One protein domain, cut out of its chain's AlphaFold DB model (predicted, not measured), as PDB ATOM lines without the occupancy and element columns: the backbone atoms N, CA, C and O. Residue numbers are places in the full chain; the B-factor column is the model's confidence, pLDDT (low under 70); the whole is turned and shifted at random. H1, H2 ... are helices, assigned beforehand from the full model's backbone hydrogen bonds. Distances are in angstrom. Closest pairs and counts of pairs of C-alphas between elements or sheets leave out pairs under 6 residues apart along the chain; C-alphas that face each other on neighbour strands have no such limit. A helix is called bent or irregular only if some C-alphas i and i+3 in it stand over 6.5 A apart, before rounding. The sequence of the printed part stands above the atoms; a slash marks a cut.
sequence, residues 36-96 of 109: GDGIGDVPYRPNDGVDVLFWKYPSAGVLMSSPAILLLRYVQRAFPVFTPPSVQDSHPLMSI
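AT A GLANCE: This is residues 36 to 96 of the 109 residues of the protein "Nitrous oxide reductase maturation protein NosD" of Rhodanobacter sp. 115 (UniProt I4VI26). The model is a flat, open loop: three helices follow one another in a U, with H1 and H3 as its two sides and H2 at the turn, and two long stretches with no named element, residues 36 to 48 and 79 to 96, run from the sides to the far end of the longest axis. Contacts between the helices are few, and residues 55 to 63, of which 58 to 63 belong to H2, stick out at the turn. The printed part has 61 residues with three named helices, in the order H1, H2, H3, and no named strand; the class is all helix, though only 27 residues are in named elements. It is loose, with a radius of gyration of the C-alphas of 14.0 A, and spans 37 by 30 by 14 A.

HOW THE PARTS SIT: H1, residues 49 to 56, and H2, residues 58 to 64, are close but not clearly touching; their closest C-alphas, those of Phe 54 and Met 64, are 7.8 A apart. They run opposite ways at a steep tilt of 46 degrees. H2 and H3, residues 67 to 78, are also close but not clearly touching, with the closest C-alphas, those of Leu 63 and Ile 69, 7.2 A apart. Their lines are about perpendicular, at 82 degrees. H1 and H3 are only just apart, their closest C-alphas 8.2 A from each other. Every O i to N i+4 pair is within hydrogen-bond range in H1 and H3; in H2 1 of 3 is, beside 3 of 4 O i to N i+3 pairs.

IN THESE COORDINATES: H1 begins at C-alpha 49, (113.375, 129.327, 130.239), and is 10.6 A long. H2 is 9.1 A long and irregular: C-alphas 59 and 62 are 7.8 A apart. H3, the longest at 16.1 A, ends at C-alpha 78, (100.448, 132.707, 138.591).

THE WHOLE: The two C-alphas farthest apart, those of Pro 67 and Ile 96, are 38.7 A apart. The printed part has no cut, and both links between helices are tight. The mean pLDDT of the printed part is 72.0; residues 46 to 65, 76 and 79 to 86 are under 70.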
ATOM      1  N   GLY A  36     107.158 118.713 107.433       85.38
ATOM      2  CA  GLY A  36     108.248 118.989 106.510       85.38
ATOM      3  C   GLY A  36     108.037 120.243 105.667       85.38
ATOM      4  O   GLY A  36     108.608 120.324 104.573       85.38
ATOM      5  N   ASP A  37     107.206 121.186 106.112       85.44
ATOM      6  CA  ASP A  37     106.879 122.399 105.360       85.44
ATOM      7  C   ASP A  37     107.896 123.551 105.551       85.44
ATOM      8  O   ASP A  37     107.858 124.557 104.831       85.44
ATOM      9  N   GLY A  38     108.870 123.378 106.452       85.69
ATOM     10  CA  GLY A  38     109.902 124.360 106.780       85.69
ATOM     11  C   GLY A  38     109.491 125.387 107.841       85.69
ATOM     12  O   GLY A  38     110.294 126.281 108.151       85.69
ATOM     13  N   ILE A  39     108.291 125.259 108.405       87.56
ATOM     14  CA  ILE A  39     107.756 126.008 109.540       87.56
ATOM     15  C   ILE A  39     107.754 125.072 110.754       87.56
ATOM     16  O   ILE A  39     107.471 123.887 110.671       87.56
ATOM     17  N   GLY A  40     108.136 125.586 111.915       86.31
ATOM     18  CA  GLY A  40     108.141 124.791 113.129       86.31
ATOM     19  C   GLY A  40     106.748 124.676 113.754       86.31
ATOM     20  O   GLY A  40     106.075 125.682 113.972       86.31
ATOM     21  N   ASP A  41     106.367 123.459 114.145       81.06
ATOM     22  CA  ASP A  41     105.071 123.117 114.758       81.06
ATOM     23  C   ASP A  41     104.859 123.746 116.143       81.06
ATOM     24  O   ASP A  41     103.757 123.745 116.702       81.06
ATOM     25  N   VAL A  42     105.939 124.230 116.760       81.69
ATOM     26  CA  VAL A  42     105.926 124.802 118.107       81.69
ATOM     27  C   VAL A  42     106.130 126.312 118.015       81.69
ATOM     28  O   VAL A  42     107.176 126.735 117.526       81.69
ATOM     29  N   PRO A  43     105.222 127.152 118.536       82.38
ATOM     30  CA  PRO A  43     105.418 128.597 118.537       82.38
ATOM     31  C   PRO A  43     106.714 129.006 119.245       82.38
ATOM     32  O   PRO A  43     107.031 128.510 120.329       82.38
ATOM     33  N   TYR A  44     107.452 129.954 118.672       78.88
ATOM     34  CA  TYR A  44     108.618 130.537 119.327       78.88
ATOM     35  C   TYR A  44     108.189 131.605 120.337       78.88
ATOM     36  O   TYR A  44     107.384 132.487 120.032       78.88
ATOM     37  N   ARG A  45     108.763 131.547 121.542       78.62
ATOM     38  CA  ARG A  45     108.588 132.550 122.596       78.62
ATOM     39  C   ARG A  45     109.950 132.908 123.189       78.62
ATOM     40  O   ARG A  45     110.555 132.076 123.874       78.62
ATOM     41  N   PRO A  46     110.460 134.135 122.992       63.00
ATOM     42  CA  PRO A  46     111.588 134.608 123.764       63.00
ATOM     43  C   PRO A  46     111.124 134.714 125.223       63.00
ATOM     44  O   PRO A  46     110.168 135.438 125.512       63.00
ATOM     45  N   ASN A  47     111.819 133.993 126.113       57.03
ATOM     46  CA  ASN A  47     111.652 133.886 127.576       57.03
ATOM     47  C   ASN A  47     111.079 132.568 128.143       57.03
ATOM     48  O   ASN A  47     110.956 132.486 129.368       57.03
ATOM     49  N   ASP A  48     110.813 131.514 127.357       61.72
ATOM     50  CA  ASP A  48     110.420 130.219 127.952       61.72
ATOM     51  C   ASP A  48     111.640 129.432 128.483       61.72
ATOM     52  O   ASP A  48     112.209 128.540 127.854       61.72
ATOM     53  N   GLY A  49     112.135 129.846 129.652       53.53
ATOM     54  CA  GLY A  49     113.375 129.327 130.239       53.53
ATOM     55  C   GLY A  49     113.302 127.868 130.700       53.53
ATOM     56  O   GLY A  49     114.345 127.240 130.890       53.53
ATOM     57  N   VAL A  50     112.099 127.315 130.882       58.00
ATOM     58  CA  VAL A  50     111.933 125.914 131.297       58.00
ATOM     59  C   VAL A  50     112.066 124.984 130.094       58.00
ATOM     60  O   VAL A  50     112.736 123.961 130.208       58.00
ATOM     61  N   ASP A  51     111.546 125.377 128.928       60.22
ATOM     62  CA  ASP A  51     111.699 124.642 127.664       60.22
ATOM     63  C   ASP A  51     113.166 124.522 127.240       60.22
ATOM     64  O   ASP A  51     113.623 123.451 126.842       60.22
ATOM     65  N   VAL A  52     113.967 125.564 127.473       59.38
ATOM     66  CA  VAL A  52     115.427 125.507 127.277       59.38
ATOM     67  C   VAL A  52     116.098 124.492 128.216       59.38
ATOM     68  O   VAL A  52     117.068 123.834 127.833       59.38
ATOM     69  N   LEU A  53     115.594 124.330 129.444       60.31
ATOM     70  CA  LEU A  53     116.141 123.374 130.410       60.31
ATOM     71  C   LEU A  53     115.875 121.922 129.982       60.31
ATOM     72  O   LEU A  53     116.756 121.076 130.149       60.31
ATOM     73  N   PHE A  54     114.704 121.657 129.390       62.22
ATOM     74  CA  PHE A  54     114.334 120.344 128.852       62.22
ATOM     75  C   PHE A  54     115.306 119.863 127.767       62.22
ATOM     76  O   PHE A  54     115.725 118.706 127.795       62.22
ATOM     77  N   TRP A  55     115.734 120.756 126.872       57.72
ATOM     78  CA  TRP A  55     116.671 120.427 125.791       57.72
ATOM     79  C   TRP A  55     118.142 120.410 126.219       57.72
ATOM     80  O   TRP A  55     118.925 119.601 125.725       57.72
ATOM     81  N   LYS A  56     118.541 121.288 127.149       58.16
ATOM     82  CA  LYS A  56     119.943 121.412 127.578       58.16
ATOM     83  C   LYS A  56     120.386 120.303 128.537       58.16
ATOM     84  O   LYS A  56     121.573 119.983 128.584       58.16
ATOM     85  N   TYR A  57     119.458 119.712 129.292       69.56
ATOM     86  CA  TYR A  57     119.759 118.678 130.288       69.56
ATOM     87  C   TYR A  57     118.770 117.502 130.221       69.56
ATOM     88  O   TYR A  57     118.030 117.272 131.179       69.56
ATOM     89  N   PRO A  58     118.773 116.694 129.142       63.28
ATOM     90  CA  PRO A  58     117.875 115.539 129.020       63.28
ATOM     91  C   PRO A  58     118.085 114.498 130.139       63.28
ATOM     92  O   PRO A  58     117.154 113.806 130.542       63.28
ATOM     93  N   SER A  59     119.290 114.431 130.718       65.81
ATOM     94  CA  SER A  59     119.620 113.570 131.863       65.81
ATOM     95  C   SER A  59     118.970 114.002 133.185       65.81
ATOM     96  O   SER A  59     118.947 113.222 134.135       65.81
ATOM     97  N   ALA A  60     118.390 115.206 133.259       64.31
ATOM     98  CA  ALA A  60     117.646 115.681 134.423       64.31
ATOM     99  C   ALA A  60     116.195 115.157 134.476       64.31
ATOM    100  O   ALA A  60     115.411 115.639 135.293       64.31
ATOM    101  N   GLY A  61     115.828 114.164 133.652       61.09
ATOM    102  CA  GLY A  61     114.476 113.593 133.551       61.09
ATOM    103  C   GLY A  61     113.796 113.256 134.885       61.09
ATOM    104  O   GLY A  61     112.601 113.481 135.043       61.09
ATOM    105  N   VAL A  62     114.554 112.817 135.894       68.81
ATOM    106  CA  VAL A  62     114.024 112.529 137.243       68.81
ATOM    107  C   VAL A  62     113.524 113.796 137.956       68.81
ATOM    108  O   VAL A  62     112.531 113.760 138.682       68.81
ATOM    109  N   LEU A  63     114.184 114.936 137.735       69.62
ATOM    110  CA  LEU A  63     113.768 116.231 138.276       69.62
ATOM    111  C   LEU A  63     112.625 116.847 137.466       69.62
ATOM    112  O   LEU A  63     111.857 117.633 138.013       69.62
ATOM    113  N   MET A  64     112.470 116.476 136.194       67.88
ATOM    114  CA  MET A  64     111.424 117.008 135.315       67.88
ATOM    115  C   MET A  64     110.009 116.642 135.780       67.88
ATOM    116  O   MET A  64     109.105 117.469 135.697       67.88
ATOM    117  N   SER A  65     109.822 115.442 136.336       69.31
ATOM    118  CA  SER A  65     108.576 115.021 136.993       69.31
ATOM    119  C   SER A  65     108.504 115.418 138.472       69.31
ATOM    120  O   SER A  65     107.595 114.990 139.184       69.31
ATOM    121  N   SER A  66     109.471 116.190 138.977       81.62
ATOM    122  CA  SER A  66     109.518 116.521 140.398       81.62
ATOM    123  C   SER A  66     108.498 117.606 140.776       81.62
ATOM    124  O   SER A  66     108.211 118.513 139.984       81.62
ATOM    125  N   PRO A  67     108.012 117.594 142.029       77.56
ATOM    126  CA  PRO A  67     107.147 118.648 142.558       77.56
ATOM    127  C   PRO A  67     107.742 120.062 142.456       77.56
ATOM    128  O   PRO A  67     106.995 121.032 142.356       77.56
ATOM    129  N   ALA A  68     109.074 120.199 142.445       80.81
ATOM    130  CA  ALA A  68     109.748 121.493 142.340       80.81
ATOM    131  C   ALA A  68     109.552 122.147 140.961       80.81
ATOM    132  O   ALA A  68     109.297 123.347 140.880       80.81
ATOM    133  N   ILE A  69     109.601 121.359 139.882       78.81
ATOM    134  CA  ILE A  69     109.334 121.845 138.519       78.81
ATOM    135  C   ILE A  69     107.858 122.212 138.352       78.81
ATOM    136  O   ILE A  69     107.543 123.231 137.738       78.81
ATOM    137  N   LEU A  70     106.946 121.437 138.944       81.31
ATOM    138  CA  LEU A  70     105.518 121.769 138.952       81.31
ATOM    139  C   LEU A  70     105.236 123.080 139.695       81.31
ATOM    140  O   LEU A  70     104.477 123.914 139.202       81.31
ATOM    141  N   LEU A  71     105.885 123.294 140.842       83.38
ATOM    142  CA  LEU A  71     105.788 124.544 141.589       83.38
ATOM    143  C   LEU A  71     106.351 125.721 140.787       83.38
ATOM    144  O   LEU A  71     105.710 126.765 140.721       83.38
ATOM    145  N   LEU A  72     107.504 125.553 140.136       77.25
ATOM    146  CA  LEU A  72     108.102 126.591 139.297       77.25
ATOM    147  C   LEU A  72     107.171 126.987 138.139       77.25
ATOM    148  O   LEU A  72     106.920 128.174 137.939       77.25
ATOM    149  N   ARG A  73     106.582 125.998 137.449       74.94
ATOM    150  CA  ARG A  73     105.575 126.212 136.394       74.94
ATOM    151  C   ARG A  73     104.342 126.943 136.921       74.94
ATOM    152  O   ARG A  73     103.833 127.855 136.272       74.94
ATOM    153  N   TYR A  74     103.861 126.562 138.105       78.81
ATOM    154  CA  TYR A  74     102.727 127.224 138.742       78.81
ATOM    155  C   TYR A  74     103.048 128.680 139.095       78.81
ATOM    156  O   TYR A  74     102.254 129.566 138.795       78.81
ATOM    157  N   VAL A  75     104.223 128.943 139.672       78.69
ATOM    158  CA  VAL A  75     104.675 130.297 140.024       78.69
ATOM    159  C   VAL A  75     104.811 131.171 138.777       78.69
ATOM    160  O   VAL A  75     104.303 132.290 138.779       78.69
ATOM    161  N   GLN A  76     105.409 130.662 137.696       68.75
ATOM    162  CA  GLN A  76     105.506 131.379 136.419       68.75
ATOM    163  C   GLN A  76     104.128 131.695 135.819       68.75
ATOM    164  O   GLN A  76     103.912 132.796 135.320       68.75
ATOM    165  N   ARG A  77     103.168 130.765 135.917       70.19
ATOM    166  CA  ARG A  77     101.792 130.966 135.436       70.19
ATOM    167  C   ARG A  77     100.988 131.936 136.307       70.19
ATOM    168  O   ARG A  77     100.180 132.698 135.783       70.19
ATOM    169  N   ALA A  78     101.176 131.887 137.624       72.94
ATOM    170  CA  ALA A  78     100.448 132.707 138.591       72.94
ATOM    171  C   ALA A  78     100.987 134.143 138.673       72.94
ATOM    172  O   ALA A  78     100.228 135.070 138.954       72.94
ATOM    173  N   PHE A  79     102.281 134.338 138.402       67.19
ATOM    174  CA  PHE A  79     102.946 135.636 138.438       67.19
ATOM    175  C   PHE A  79     103.676 135.924 137.120       67.19
ATOM    176  O   PHE A  79     104.908 135.898 137.083       67.19
ATOM    177  N   PRO A  80     102.958 136.347 136.065       58.38
ATOM    178  CA  PRO A  80     103.574 136.843 134.829       58.38
ATOM    179  C   PRO A  80     104.272 138.209 135.017       58.38
ATOM    180  O   PRO A  80     104.494 138.948 134.071       58.38
ATOM    181  N   VAL A  81     104.608 138.600 136.253       54.94
ATOM    182  CA  VAL A  81     105.160 139.921 136.597       54.94
ATOM    183  C   VAL A  81     106.614 140.079 136.128       54.94
ATOM    184  O   VAL A  81     107.070 141.207 135.968       54.94
ATOM    185  N   PHE A  82     107.314 138.972 135.858       51.31
ATOM    186  CA  PHE A  82     108.679 138.963 135.315       51.31
ATOM    187  C   PHE A  82     108.755 138.581 133.837       51.31
ATOM    188  O   PHE A  82     109.847 138.541 133.275       51.31
ATOM    189  N   THR A  83     107.612 138.327 133.205       53.03
ATOM    190  CA  THR A  83     107.520 138.100 131.769       53.03
ATOM    191  C   THR A  83     107.010 139.411 131.171       53.03
ATOM    192  O   THR A  83     105.800 139.648 131.196       53.03
ATOM    193  N   PRO A  84     107.884 140.331 130.701       52.88
ATOM    194  CA  PRO A  84     107.419 141.429 129.850       52.88
ATOM    195  C   PRO A  84     106.561 140.840 128.717       52.88
ATOM    196  O   PRO A  84     106.767 139.662 128.409       52.88
ATOM    197  N   PRO A  85     105.604 141.597 128.134       54.22
ATOM    198  CA  PRO A  85     104.772 141.122 127.027       54.22
ATOM    199  C   PRO A  85     105.647 140.338 126.051       54.22
ATOM    200  O   PRO A  85     106.581 140.873 125.455       54.22
ATOM    201  N   SER A  86     105.463 139.019 126.070       62.78
ATOM    202  CA  SER A  86     106.385 138.101 125.423       62.78
ATOM    203  C   SER A  86     105.894 137.987 124.006       62.78
ATOM    204  O   SER A  86     104.747 137.626 123.763       62.78
ATOM    205  N   VAL A  87     106.755 138.384 123.090       71.69
ATOM    206  CA  VAL A  87     106.562 138.176 121.668       71.69
ATOM    207  C   VAL A  87     106.287 136.695 121.425       71.69
ATOM    208  O   VAL A  87     106.993 135.844 121.959       71.69
ATOM    209  N   GLN A  88     105.287 136.376 120.622       81.25
ATOM    210  CA  GLN A  88     105.090 135.021 120.129       81.25
ATOM    211  C   GLN A  88     105.222 135.034 118.615       81.25
ATOM    212  O   GLN A  88     104.693 135.915 117.951       81.25
ATOM    213  N   ASP A  89     105.905 134.042 118.069       83.19
ATOM    214  CA  ASP A  89     105.874 133.763 116.643       83.19
ATOM    215  C   ASP A  89     105.254 132.383 116.447       83.19
ATOM    216  O   ASP A  89     105.829 131.374 116.853       83.19
ATOM    217  N   SER A  90     104.044 132.353 115.894       87.44
ATOM    218  CA  SER A  90     103.290 131.121 115.664       87.44
ATOM    219  C   SER A  90     103.744 130.349 114.422       87.44
ATOM    220  O   SER A  90     103.319 129.212 114.260       87.44
ATOM    221  N   HIS A  91     104.596 130.932 113.570       89.31
ATOM    222  CA  HIS A  91     105.078 130.308 112.331       89.31
ATOM    223  C   HIS A  91     106.612 130.420 112.193       89.31
ATOM    224  O   HIS A  91     107.108 130.939 111.186       89.31
ATOM    225  N   PRO A  92     107.394 129.981 113.195       88.69
ATOM    226  CA  PRO A  92     108.844 130.140 113.183       88.69
ATOM    227  C   PRO A  92     109.476 129.325 112.049       88.69
ATOM    228  O   PRO A  92     109.179 128.150 111.874       88.69
ATOM    229  N   LEU A  93     110.384 129.926 111.285       89.00
ATOM    230  CA  LEU A  93     111.055 129.253 110.173       89.00
ATOM    231  C   LEU A  93     112.186 128.350 110.679       89.00
ATOM    232  O   LEU A  93     113.044 128.787 111.450       89.00
ATOM    233  N   MET A  94     112.247 127.121 110.164       86.12
ATOM    234  CA  MET A  94     113.286 126.136 110.508       86.12
ATOM    235  C   MET A  94     114.655 126.478 109.916       86.12
ATOM    236  O   MET A  94     115.699 126.067 110.426       86.12
ATOM    237  N   SER A  95     114.673 127.237 108.822       85.81
ATOM    238  CA  SER A  95     115.897 127.617 108.128       85.81
ATOM    239  C   SER A  95     115.918 129.100 107.802       85.81
ATOM    240  O   SER A  95     114.883 129.753 107.659       85.81
ATOM    241  N   ILE A  96     117.129 129.645 107.704       83.06
ATOM    242  CA  ILE A  96     117.308 131.043 107.343       83.06
ATOM    243  C   ILE A  96     116.857 131.246 105.885       83.06
ATOM    244  O   ILE A  96     117.391 130.580 104.989       83.06
TER     245      ILE A  96